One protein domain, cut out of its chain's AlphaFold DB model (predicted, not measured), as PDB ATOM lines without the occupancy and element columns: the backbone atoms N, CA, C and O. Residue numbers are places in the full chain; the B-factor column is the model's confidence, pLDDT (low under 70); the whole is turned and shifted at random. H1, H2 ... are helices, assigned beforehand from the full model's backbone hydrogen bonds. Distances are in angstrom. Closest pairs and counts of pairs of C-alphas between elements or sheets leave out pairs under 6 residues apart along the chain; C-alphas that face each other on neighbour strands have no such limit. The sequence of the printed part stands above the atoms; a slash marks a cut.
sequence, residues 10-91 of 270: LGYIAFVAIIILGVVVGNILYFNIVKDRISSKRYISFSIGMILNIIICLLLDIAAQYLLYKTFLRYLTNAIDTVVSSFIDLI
ATOM      1  N   LEU A  10     -45.506   0.253   3.129       68.94
ATOM      2  CA  LEU A  10     -45.661  -1.106   2.605       68.94
ATOM      3  C   LEU A  10     -44.515  -2.039   3.018       68.94
ATOM      4  O   LEU A  10     -44.764  -3.191   3.373       68.94
ATOM      5  N   GLY A  11     -43.275  -1.540   3.033       73.12
ATOM      6  CA  GLY A  11     -42.122  -2.300   3.522       73.12
ATOM      7  C   GLY A  11     -42.228  -2.608   5.016       73.12
ATOM      8  O   GLY A  11     -41.953  -3.730   5.441       73.12
ATOM      9  N   TYR A  12     -42.703  -1.642   5.811       75.38
ATOM     10  CA  TYR A  12     -42.927  -1.833   7.244       75.38
ATOM     11  C   TYR A  12     -44.056  -2.834   7.524       75.38
ATOM     12  O   TYR A  12     -43.902  -3.721   8.362       75.38
ATOM     13  N   ILE A  13     -45.169  -2.752   6.786       77.88
ATOM     14  CA  ILE A  13     -46.290  -3.696   6.897       77.88
ATOM     15  C   ILE A  13     -45.839  -5.116   6.537       77.88
ATOM     16  O   ILE A  13     -46.149  -6.053   7.272       77.88
ATOM     17  N   ALA A  14     -45.083  -5.287   5.447       78.62
ATOM     18  CA  ALA A  14     -44.564  -6.591   5.037       78.62
ATOM     19  C   ALA A  14     -43.627  -7.191   6.100       78.62
ATOM     20  O   ALA A  14     -43.771  -8.358   6.461       78.62
ATOM     21  N   PHE A  15     -42.724  -6.384   6.661       79.19
ATOM     22  CA  PHE A  15     -41.820  -6.808   7.728       79.19
ATOM     23  C   PHE A  15     -42.575  -7.235   8.996       79.19
ATOM     24  O   PHE A  15     -42.338  -8.317   9.538       79.19
ATOM     25  N   VAL A  16     -43.546  -6.429   9.441       81.25
ATOM     26  CA  VAL A  16     -44.398  -6.753  10.596       81.25
ATOM     27  C   VAL A  16     -45.207  -8.029  10.342       81.25
ATOM     28  O   VAL A  16     -45.290  -8.880  11.227       81.25
ATOM     29  N   ALA A  17     -45.752  -8.214   9.137       84.56
ATOM     30  CA  ALA A  17     -46.484  -9.425   8.771       84.56
ATOM     31  C   ALA A  17     -45.599 -10.684   8.824       84.56
ATOM     32  O   ALA A  17     -46.038 -11.713   9.339       84.56
ATOM     33  N   ILE A  18     -44.345 -10.603   8.363       87.31
ATOM     34  CA  ILE A  18     -43.376 -11.711   8.430       87.31
ATOM     35  C   ILE A  18     -43.023 -12.047   9.885       87.31
ATOM     36  O   ILE A  18     -42.958 -13.226  10.240       87.31
ATOM     37  N   ILE A  19     -42.854 -11.040  10.751       84.69
ATOM     38  CA  ILE A  19     -42.625 -11.260  12.189       84.69
ATOM     39  C   ILE A  19     -43.832 -11.949  12.828       84.69
ATOM     40  O   ILE A  19     -43.663 -12.945  13.533       84.69
ATOM     41  N   ILE A  20     -45.047 -11.452  12.577       85.44
ATOM     42  CA  ILE A  20     -46.276 -12.046  13.119       85.44
ATOM     43  C   ILE A  20     -46.409 -13.499  12.654       85.44
ATOM     44  O   ILE A  20     -46.675 -14.373  13.476       85.44
ATOM     45  N   LEU A  21     -46.159 -13.779  11.372       88.38
ATOM     46  CA  LEU A  21     -46.151 -15.138  10.829       88.38
ATOM     47  C   LEU A  21     -45.154 -16.033  11.581       88.38
ATOM     48  O   LEU A  21     -45.521 -17.118  12.029       88.38
ATOM     49  N   GLY A  22     -43.923 -15.554  11.785       86.25
ATOM     50  CA  GLY A  22     -42.892 -16.276  12.528       86.25
ATOM     51  C   GLY A  22     -43.313 -16.592  13.966       86.25
ATOM     52  O   GLY A  22     -43.136 -17.724  14.424       86.25
ATOM     53  N   VAL A  23     -43.936 -15.631  14.656       86.44
ATOM     54  CA  VAL A  23     -44.471 -15.800  16.019       86.44
ATOM     55  C   VAL A  23     -45.640 -16.790  16.051       86.44
ATOM     56  O   VAL A  23     -45.721 -17.612  16.964       86.44
ATOM     57  N   VAL A  24     -46.541 -16.758  15.065       87.44
ATOM     58  CA  VAL A  24     -47.677 -17.691  14.974       87.44
ATOM     59  C   VAL A  24     -47.189 -19.119  14.742       87.44
ATOM     60  O   VAL A  24     -47.586 -20.024  15.476       87.44
ATOM     61  N   VAL A  25     -46.284 -19.329  13.783       85.75
ATOM     62  CA  VAL A  25     -45.698 -20.651  13.506       85.75
ATOM     63  C   VAL A  25     -44.922 -21.164  14.721       85.75
ATOM     64  O   VAL A  25     -45.086 -22.322  15.105       85.75
ATOM     65  N   GLY A  26     -44.149 -20.300  15.386       84.75
ATOM     66  CA  GLY A  26     -43.449 -20.641  16.625       84.75
ATOM     67  C   GLY A  26     -44.401 -21.073  17.743       84.75
ATOM     68  O   GLY A  26     -44.161 -22.087  18.400       84.75
ATOM     69  N   ASN A  27     -45.525 -20.371  17.912       82.38
ATOM     70  CA  ASN A  27     -46.560 -20.756  18.871       82.38
ATOM     71  C   ASN A  27     -47.209 -22.100  18.519       82.38
ATOM     72  O   ASN A  27     -47.393 -22.926  19.407       82.38
ATOM     73  N   ILE A  28     -47.516 -22.365  17.245       81.12
ATOM     74  CA  ILE A  28     -48.074 -23.658  16.806       81.12
ATOM     75  C   ILE A  28     -47.095 -24.801  17.107       81.12
ATOM     76  O   ILE A  28     -47.489 -25.832  17.656       81.12
ATOM     77  N   LEU A  29     -45.811 -24.607  16.795       82.81
ATOM     78  CA  LEU A  29     -44.758 -25.575  17.097       82.81
ATOM     79  C   LEU A  29     -44.625 -25.811  18.608       82.81
ATOM     80  O   LEU A  29     -44.507 -26.957  19.039       82.81
ATOM     81  N   TYR A  30     -44.712 -24.751  19.412       79.69
ATOM     82  CA  TYR A  30     -44.704 -24.843  20.870       79.69
ATOM     83  C   TYR A  30     -45.920 -25.610  21.413       79.69
ATOM     84  O   TYR A  30     -45.762 -26.540  22.207       79.69
ATOM     85  N   PHE A  31     -47.133 -25.297  20.946       75.75
ATOM     86  CA  PHE A  31     -48.352 -25.996  21.360       75.75
ATOM     87  C   PHE A  31     -48.323 -27.485  21.007       75.75
ATOM     88  O   PHE A  31     -48.773 -28.302  21.810       75.75
ATOM     89  N   ASN A  32     -47.737 -27.857  19.866       73.00
ATOM     90  CA  ASN A  32     -47.562 -29.261  19.490       73.00
ATOM     91  C   ASN A  32     -46.633 -30.035  20.440       73.00
ATOM     92  O   ASN A  32     -46.822 -31.232  20.634       73.00
ATOM     93  N   ILE A  33     -45.663 -29.378  21.081       74.69
ATOM     94  CA  ILE A  33     -44.820 -30.020  22.106       74.69
ATOM     95  C   ILE A  33     -45.572 -30.144  23.420       74.69
ATOM     96  O   ILE A  33     -45.519 -31.189  24.062       74.69
ATOM     97  N   VAL A  34     -46.251 -29.072  23.838       67.31
ATOM     98  CA  VAL A  34     -46.938 -29.021  25.136       67.31
ATOM     99  C   VAL A  34     -48.111 -30.001  25.182       67.31
ATOM    100  O   VAL A  34     -48.375 -30.586  26.233       67.31
ATOM    101  N   LYS A  35     -48.801 -30.201  24.051       64.00
ATOM    102  CA  LYS A  35     -49.949 -31.107  23.943       64.00
ATOM    103  C   LYS A  35     -49.572 -32.571  24.162       64.00
ATOM    104  O   LYS A  35     -50.352 -33.308  24.758       64.00
ATOM    105  N   ASP A  36     -48.374 -32.973  23.757       57.22
ATOM    106  CA  ASP A  36     -47.953 -34.358  23.866       57.22
ATOM    107  C   ASP A  36     -46.806 -34.506  24.885       57.22
ATOM    108  O   ASP A  36     -45.624 -34.288  24.589       57.22
ATOM    109  N   ARG A  37     -47.132 -34.939  26.104       54.97
ATOM    110  CA  ARG A  37     -46.130 -35.205  27.149       54.97
ATOM    111  C   ARG A  37     -45.325 -36.482  26.815       54.97
ATOM    112  O   ARG A  37     -45.901 -37.453  26.340       54.97
ATOM    113  N   ILE A  38     -44.020 -36.500  27.139       53.03
ATOM    114  CA  ILE A  38     -43.137 -37.694  27.312       53.03
ATOM    115  C   ILE A  38     -42.101 -38.033  26.191       53.03
ATOM    116  O   ILE A  38     -41.780 -39.194  25.983       53.03
ATOM    117  N   SER A  39     -41.441 -37.091  25.489       56.94
ATOM    118  CA  SER A  39     -40.194 -37.485  24.772       56.94
ATOM    119  C   SER A  39     -39.168 -36.376  24.542       56.94
ATOM    120  O   SER A  39     -39.466 -35.352  23.933       56.94
ATOM    121  N   SER A  40     -37.914 -36.634  24.930       61.84
ATOM    122  CA  SER A  40     -36.744 -35.777  24.678       61.84
ATOM    123  C   SER A  40     -36.478 -35.525  23.187       61.84
ATOM    124  O   SER A  40     -35.988 -34.456  22.822       61.84
ATOM    125  N   LYS A  41     -36.886 -36.447  22.302       67.00
ATOM    126  CA  LYS A  41     -36.785 -36.282  20.839       67.00
ATOM    127  C   LYS A  41     -37.609 -35.093  20.312       67.00
ATOM    128  O   LYS A  41     -37.291 -34.558  19.252       67.00
ATOM    129  N   ARG A  42     -38.621 -34.625  21.059       68.94
ATOM    130  CA  ARG A  42     -39.443 -33.466  20.669       68.94
ATOM    131  C   ARG A  42     -38.725 -32.132  20.789       68.94
ATOM    132  O   ARG A  42     -38.919 -31.290  19.922       68.94
ATOM    133  N   TYR A  43     -37.879 -31.940  21.801       74.69
ATOM    134  CA  TYR A  43     -37.121 -30.692  21.940       74.69
ATOM    135  C   TYR A  43     -36.147 -30.504  20.778       74.69
ATOM    136  O   TYR A  43     -36.009 -29.400  20.268       74.69
ATOM    137  N   ILE A  44     -35.551 -31.596  20.292       77.69
ATOM    138  CA  ILE A  44     -34.698 -31.576  19.100       77.69
ATOM    139  C   ILE A  44     -35.529 -31.222  17.859       77.69
ATOM    140  O   ILE A  44     -35.154 -30.321  17.112       77.69
ATOM    141  N   SER A  45     -36.691 -31.860  17.668       76.81
ATOM    142  CA  SER A  45     -37.600 -31.544  16.555       76.81
ATOM    143  C   SER A  45     -38.098 -30.095  16.587       76.81
ATOM    144  O   SER A  45     -38.250 -29.480  15.535       76.81
ATOM    145  N   PHE A  46     -38.340 -29.537  17.774       81.94
ATOM    146  CA  PHE A  46     -38.726 -28.140  17.944       81.94
ATOM    147  C   PHE A  46     -37.591 -27.183  17.637       81.94
ATOM    148  O   PHE A  46     -37.800 -26.235  16.892       81.94
ATOM    149  N   SER A  47     -36.394 -27.435  18.168       80.81
ATOM    150  CA  SER A  47     -35.222 -26.611  17.885       80.81
ATOM    151  C   SER A  47     -34.934 -26.578  16.386       80.81
ATOM    152  O   SER A  47     -34.735 -25.503  15.826       80.81
ATOM    153  N   ILE A  48     -35.009 -27.730  15.710       86.06
ATOM    154  CA  ILE A  48     -34.873 -27.814  14.250       86.06
ATOM    155  C   ILE A  48     -35.996 -27.030  13.550       86.06
ATOM    156  O   ILE A  48     -35.716 -26.243  12.647       86.06
ATOM    157  N   GLY A  49     -37.249 -27.189  13.987       85.50
ATOM    158  CA  GLY A  49     -38.396 -26.459  13.435       85.50
ATOM    159  C   GLY A  49     -38.301 -24.939  13.611       85.50
ATOM    160  O   GLY A  49     -38.612 -24.196  12.686       85.50
ATOM    161  N   MET A  50     -37.811 -24.468  14.759       87.94
ATOM    162  CA  MET A  50     -37.594 -23.046  15.038       87.94
ATOM    163  C   MET A  50     -36.463 -22.465  14.192       87.94
ATOM    164  O   MET A  50     -36.609 -21.368  13.660       87.94
ATOM    165  N   ILE A  51     -35.365 -23.205  14.015       89.06
ATOM    166  CA  ILE A  51     -34.267 -22.797  13.131       89.06
ATOM    167  C   ILE A  51     -34.769 -22.679  11.686       89.06
ATOM    168  O   ILE A  51     -34.537 -21.657  11.041       89.06
ATOM    169  N   LEU A  52     -35.511 -23.677  11.194       89.56
ATOM    170  CA  LEU A  52     -36.131 -23.638   9.864       89.56
ATOM    171  C   LEU A  52     -37.087 -22.453   9.706       89.56
ATOM    172  O   LEU A  52     -37.035 -21.766   8.690       89.56
ATOM    173  N   ASN A  53     -37.914 -22.176  10.715       90.56
ATOM    174  CA  ASN A  53     -38.833 -21.038  10.709       90.56
ATOM    175  C   ASN A  53     -38.079 -19.703  10.574       90.56
ATOM    176  O   ASN A  53     -38.429 -18.882   9.731       90.56
ATOM    177  N   ILE A  54     -36.994 -19.510  11.333       89.06
ATOM    178  CA  ILE A  54     -36.156 -18.302  11.242       89.06
ATOM    179  C   ILE A  54     -35.542 -18.162   9.842       89.06
ATOM    180  O   ILE A  54     -35.575 -17.074   9.267       89.06
ATOM    181  N   ILE A  55     -35.019 -19.253   9.271       90.69
ATOM    182  CA  ILE A  55     -34.447 -19.254   7.916       90.69
ATOM    183  C   ILE A  55     -35.508 -18.871   6.877       90.69
ATOM    184  O   ILE A  55     -35.242 -18.052   6.001       90.69
ATOM    185  N   ILE A  56     -36.720 -19.422   6.986       90.75
ATOM    186  CA  ILE A  56     -37.832 -19.114   6.078       90.75
ATOM    187  C   ILE A  56     -38.253 -17.646   6.207       90.75
ATOM    188  O   ILE A  56     -38.424 -16.983   5.187       90.75
ATOM    189  N   CYS A  57     -38.365 -17.108   7.426       88.81
ATOM    190  CA  CYS A  57     -38.662 -15.691   7.647       88.81
ATOM    191  C   CYS A  57     -37.594 -14.776   7.026       88.81
ATOM    192  O   CYS A  57     -37.944 -13.790   6.382       88.81
ATOM    193  N   LEU A  58     -36.307 -15.118   7.163       87.19
ATOM    194  CA  LEU A  58     -35.210 -14.370   6.539       87.19
ATOM    195  C   LEU A  58     -35.269 -14.426   5.008       87.19
ATOM    196  O   LEU A  58     -35.108 -13.402   4.349       87.19
ATOM    197  N   LEU A  59     -35.532 -15.600   4.425       90.62
ATOM    198  CA  LEU A  59     -35.691 -15.745   2.974       90.62
ATOM    199  C   LEU A  59     -36.891 -14.951   2.448       90.62
ATOM    200  O   LEU A  59     -36.786 -14.308   1.404       90.62
ATOM    201  N   LEU A  60     -38.011 -14.968   3.175       88.62
ATOM    202  CA  LEU A  60     -39.204 -14.184   2.856       88.62
ATOM    203  C   LEU A  60     -38.931 -12.682   2.911       88.62
ATOM    204  O   LEU A  60     -39.373 -11.973   2.014       88.62
ATOM    205  N   ASP A  61     -38.186 -12.203   3.907       84.81
ATOM    206  CA  ASP A  61     -37.823 -10.786   4.014       84.81
ATOM    207  C   ASP A  61     -36.937 -10.350   2.836       84.81
ATOM    208  O   ASP A  61     -37.226  -9.359   2.164       84.81
ATOM    209  N   ILE A  62     -35.924 -11.149   2.483       84.44
ATOM    210  CA  ILE A  62     -35.067 -10.878   1.318       84.44
ATOM    211  C   ILE A  62     -35.888 -10.882   0.017       84.44
ATOM    212  O   ILE A  62     -35.720  -9.994  -0.824       84.44
ATOM    213  N   ALA A  63     -36.785 -11.856  -0.161       84.75
ATOM    214  CA  ALA A  63     -37.643 -11.952  -1.340       84.75
ATOM    215  C   ALA A  63     -38.636 -10.781  -1.430       84.75
ATOM    216  O   ALA A  63     -38.810 -10.203  -2.506       84.75
ATOM    217  N   ALA A  64     -39.241 -10.389  -0.306       82.50
ATOM    218  CA  ALA A  64     -40.143  -9.246  -0.220       82.50
ATOM    219  C   ALA A  64     -39.416  -7.945  -0.580       82.50
ATOM    220  O   ALA A  64     -39.897  -7.184  -1.419       82.50
ATOM    221  N   GLN A  65     -38.219  -7.719  -0.034       75.69
ATOM    222  CA  GLN A  65     -37.408  -6.549  -0.373       75.69
ATOM    223  C   GLN A  65     -36.997  -6.544  -1.853       75.69
ATOM    224  O   GLN A  65     -37.035  -5.501  -2.510       75.69
ATOM    225  N   TYR A  66     -36.649  -7.700  -2.420       80.75
ATOM    226  CA  TYR A  66     -36.324  -7.801  -3.843       80.75
ATOM    227  C   TYR A  66     -37.522  -7.433  -4.736       80.75
ATOM    228  O   TYR A  66     -37.377  -6.650  -5.679       80.75
ATOM    229  N   LEU A  67     -38.713  -7.949  -4.421       78.19
ATOM    230  CA  LEU A  67     -39.941  -7.656  -5.164       78.19
ATOM    231  C   LEU A  67     -40.346  -6.183  -5.051       78.19
ATOM    232  O   LEU A  67     -40.630  -5.553  -6.070       78.19
ATOM    233  N   LEU A  68     -40.327  -5.630  -3.836       72.12
ATOM    234  CA  LEU A  68     -40.795  -4.272  -3.556       72.12
ATOM    235  C   LEU A  68     -39.858  -3.186  -4.102       72.12
ATOM    236  O   LEU A  68     -40.343  -2.149  -4.555       72.12
ATOM    237  N   TYR A  69     -38.538  -3.408  -4.092       66.75
ATOM    238  CA  TYR A  69     -37.570  -2.347  -4.404       66.75
ATOM    239  C   TYR A  69     -36.765  -2.556  -5.689       66.75
ATOM    240  O   TYR A  69     -36.187  -1.591  -6.190       66.75
ATOM    241  N   LYS A  70     -36.701  -3.774  -6.246       68.38
ATOM    242  CA  LYS A  70     -35.866  -4.062  -7.430       68.38
ATOM    243  C   LYS A  70     -36.652  -4.247  -8.733       68.38
ATOM    244  O   LYS A  70     -36.051  -4.194  -9.802       68.38
ATOM    245  N   THR A  71     -37.969  -4.431  -8.658       71.62
ATOM    246  CA  THR A  71     -38.845  -4.717  -9.812       71.62
ATOM    247  C   THR A  71     -39.670  -3.479 -10.204       71.62
ATOM    248  O   THR A  71     -39.719  -2.508  -9.452       71.62
ATOM    249  N   PHE A  72     -40.361  -3.502 -11.355       62.12
ATOM    250  CA  PHE A  72     -41.319  -2.469 -11.812       62.12
ATOM    251  C   PHE A  72     -42.326  -2.029 -10.728       62.12
ATOM    252  O   PHE A  72     -42.753  -0.875 -10.693       62.12
ATOM    253  N   LEU A  73     -42.622  -2.925  -9.781       67.25
ATOM    254  CA  LEU A  73     -43.419  -2.667  -8.580       67.25
ATOM    255  C   LEU A  73     -42.924  -1.481  -7.740       67.25
ATOM    256  O   LEU A  73     -43.748  -0.879  -7.067       67.25
ATOM    257  N   ARG A  74     -41.648  -1.085  -7.828       67.62
ATOM    258  CA  ARG A  74     -41.092   0.074  -7.108       67.62
ATOM    259  C   ARG A  74     -41.842   1.380  -7.394       67.62
ATOM    260  O   ARG A  74     -42.004   2.213  -6.509       67.62
ATOM    261  N   TYR A  75     -42.274   1.590  -8.637       73.75
ATOM    262  CA  TYR A  75     -43.007   2.808  -8.998       73.75
ATOM    263  C   TYR A  75     -44.422   2.797  -8.414       73.75
ATOM    264  O   TYR A  75     -44.892   3.820  -7.922       73.75
ATOM    265  N   LEU A  76     -45.063   1.626  -8.410       73.88
ATOM    266  CA  LEU A  76     -46.383   1.424  -7.820       73.88
ATOM    267  C   LEU A  76     -46.339   1.584  -6.293       73.88
ATOM    268  O   LEU A  76     -47.175   2.280  -5.725       73.88
ATOM    269  N   THR A  77     -45.349   0.980  -5.631       72.38
ATOM    270  CA  THR A  77     -45.181   1.058  -4.175       72.38
ATOM    271  C   THR A  77     -44.874   2.479  -3.729       72.38
ATOM    272  O   THR A  77     -45.519   2.953  -2.805       72.38
ATOM    273  N   ASN A  78     -44.004   3.208  -4.435       74.44
ATOM    274  CA  ASN A  78     -43.742   4.619  -4.140       74.44
ATOM    275  C   ASN A  78     -44.992   5.501  -4.309       74.44
ATOM    276  O   ASN A  78     -45.215   6.406  -3.505       74.44
ATOM    277  N   ALA A  79     -45.809   5.252  -5.339       77.50
ATOM    278  CA  ALA A  79     -47.049   5.995  -5.555       77.50
ATOM    279  C   ALA A  79     -48.055   5.735  -4.422       77.50
ATOM    280  O   ALA A  79     -48.613   6.682  -3.866       77.50
ATOM    281  N   ILE A  80     -48.235   4.469  -4.033       78.38
ATOM    282  CA  ILE A  80     -49.107   4.090  -2.916       78.38
ATOM    283  C   ILE A  80     -48.578   4.668  -1.602       78.38
ATOM    284  O   ILE A  80     -49.343   5.294  -0.878       78.38
ATOM    285  N   ASP A  81     -47.285   4.526  -1.311       75.06
ATOM    286  CA  ASP A  81     -46.685   5.049  -0.081       75.06
ATOM    287  C   ASP A  81     -46.830   6.570   0.017       75.06
ATOM    288  O   ASP A  81     -47.102   7.070   1.101       75.06
ATOM    289  N   THR A  82     -46.729   7.309  -1.092       78.81
ATOM    290  CA  THR A  82     -46.917   8.771  -1.093       78.81
ATOM    291  C   THR A  82     -48.366   9.156  -0.788       78.81
ATOM    292  O   THR A  82     -48.621  10.059   0.010       78.81
ATOM    293  N   VAL A  83     -49.334   8.460  -1.396       80.75
ATOM    294  CA  VAL A  83     -50.763   8.692  -1.131       80.75
ATOM    295  C   VAL A  83     -51.084   8.347   0.319       80.75
ATOM    296  O   VAL A  83     -51.691   9.145   1.026       80.75
ATOM    297  N   VAL A  84     -50.640   7.183   0.791       73.00
ATOM    298  CA  VAL A  84     -50.950   6.725   2.143       73.00
ATOM    299  C   VAL A  84     -50.198   7.535   3.198       73.00
ATOM    300  O   VAL A  84     -50.809   7.854   4.211       73.00
ATOM    301  N   SER A  85     -48.940   7.942   2.984       70.44
ATOM    302  CA  SER A  85     -48.246   8.827   3.932       70.44
ATOM    303  C   SER A  85     -48.962  10.167   4.042       70.44
ATOM    304  O   SER A  85     -49.176  10.639   5.150       70.44
ATOM    305  N   SER A  86     -49.439  10.714   2.920       74.94
ATOM    306  CA  SER A  86     -50.229  11.950   2.918       74.94
ATOM    307  C   SER A  86     -51.531  11.798   3.717       74.94
ATOM    308  O   SER A  86     -51.923  12.708   4.442       74.94
ATOM    309  N   PHE A  87     -52.185  10.633   3.644       71.75
ATOM    310  CA  PHE A  87     -53.367  10.309   4.455       71.75
ATOM    311  C   PHE A  87     -53.047  10.021   5.933       71.75
ATOM    312  O   PHE A  87     -53.855  10.335   6.803       71.75
ATOM    313  N   ILE A  88     -51.896   9.421   6.238       68.44
ATOM    314  CA  ILE A  88     -51.464   9.143   7.614       68.44
ATOM    315  C   ILE A  88     -51.024  10.429   8.309       68.44
ATOM    316  O   ILE A  88     -51.340  10.606   9.477       68.44
ATOM    317  N   ASP A  89     -50.390  11.368   7.609       70.06
ATOM    318  CA  ASP A  89     -50.046  12.678   8.172       70.06
ATOM    319  C   ASP A  89     -51.301  13.472   8.583       70.06
ATOM    320  O   ASP A  89     -51.282  14.225   9.558       70.06
ATOM    321  N   LEU A  90     -52.428  13.241   7.899       73.69
ATOM    322  CA  LEU A  90     -53.749  13.761   8.273       73.69
ATOM    323  C   LEU A  90     -54.309  13.121   9.555       73.69
ATOM    324  O   LEU A  90     -55.098  13.752  10.262       73.69
ATOM    325  N   ILE A  91     -53.907  11.890   9.889       70.19
ATOM    326  CA  ILE A  91     -54.394  11.157  11.059       70.19
ATOM    327  C   ILE A  91     -53.262  10.998  12.073       70.19
ATOM    328  O   ILE A  91     -52.435  10.097  11.988       70.19
TER     329      ILE A  91
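AT A GLANCE: This is residues 10 to 91 of the 270 residues of an uncharacterized protein of Ligilactobacillus salivarius (UniProt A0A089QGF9). A long, nearly straight helical hairpin, H1 and H2 side by side, has a third, shorter helix, H3, set crosswise at its open end. H2 and H3 make a corner at their link, H3 passes the first residue of H1, and residues 85 to 91 stick out beyond the hairpin, as does its turn at residues 35 to 41. The printed part has 82 residues with three named helices, H1, H2 and H3 in that order, and no named strand; the class is all helix. The whole is flat and extended, with a radius of gyration of the C-alphas of 18.2 A and spans of 55 by 30 by 10 A.

IN THESE COORDINATES: H1 takes residues 10 to 35, from C-alpha 10 at (-45.661, -1.106, 2.605) to C-alpha 35 at (-49.949, -31.107, 23.943), 37.1 A. H2, the longest helix with 30 residues, takes residues 41 to 70 and measures 42.9 A from first to last C-alpha; C-alpha 41 is at (-36.785, -36.282, 20.839). H3 takes residues 73 to 90, 25.7 A from first to last C-alpha, and ends with C-alpha 90 at (-53.749, 13.761, 8.273).

HOW THE PARTS SIT: H1 and H2 form a helical hairpin. They touch, with 21 pairs of C-alphas within 8 A, and the closest C-alphas, those of Ile 18 and Cys 57, are 6.2 A apart. They run opposite ways at a shallow tilt of 12 degrees. H1 and H3 are close but not clearly touching; their closest C-alphas, those of Leu 10 and Asp 81, are 6.8 A apart, and their lines are about perpendicular at 88 degrees. H2 and H3 only just touch, with 3 pairs of C-alphas within 8 A, and touch only at the corner by their link. H2 touches H3 with residues 67 to 68 alone, and H3 touches H2 with residues 73 to 77 alone; the closest C-alphas, those of Leu 68 and Arg 74, are 5.6 A apart. The lines of H2 and H3 are about perpendicular at 87 degrees. In H1 and H2 every O i to N i+4 pair is within hydrogen-bond range; in H3 13 of 14 are.

THE WHOLE: The two C-alphas farthest apart, those of Ile 38 and Leu 90, are 55.9 A apart, while the first and last printed C-alphas, those of Leu 10 and Ile 91, are 17.3 A apart. The printed part has no cut. The link from H1 to H2 has 5 residues and is tight; the link from H2 to H3 has 2 residues and is tight. Residues 35 to 41 stand free, as do residues 85 to 91, of which 85 to 90 belong to H3. The mean pLDDT of the printed part is 77.4, and 16 residues are under 70: residue 10, residues 34 to 42, residues 69 to 70, residues 72 to 74 and residue 88.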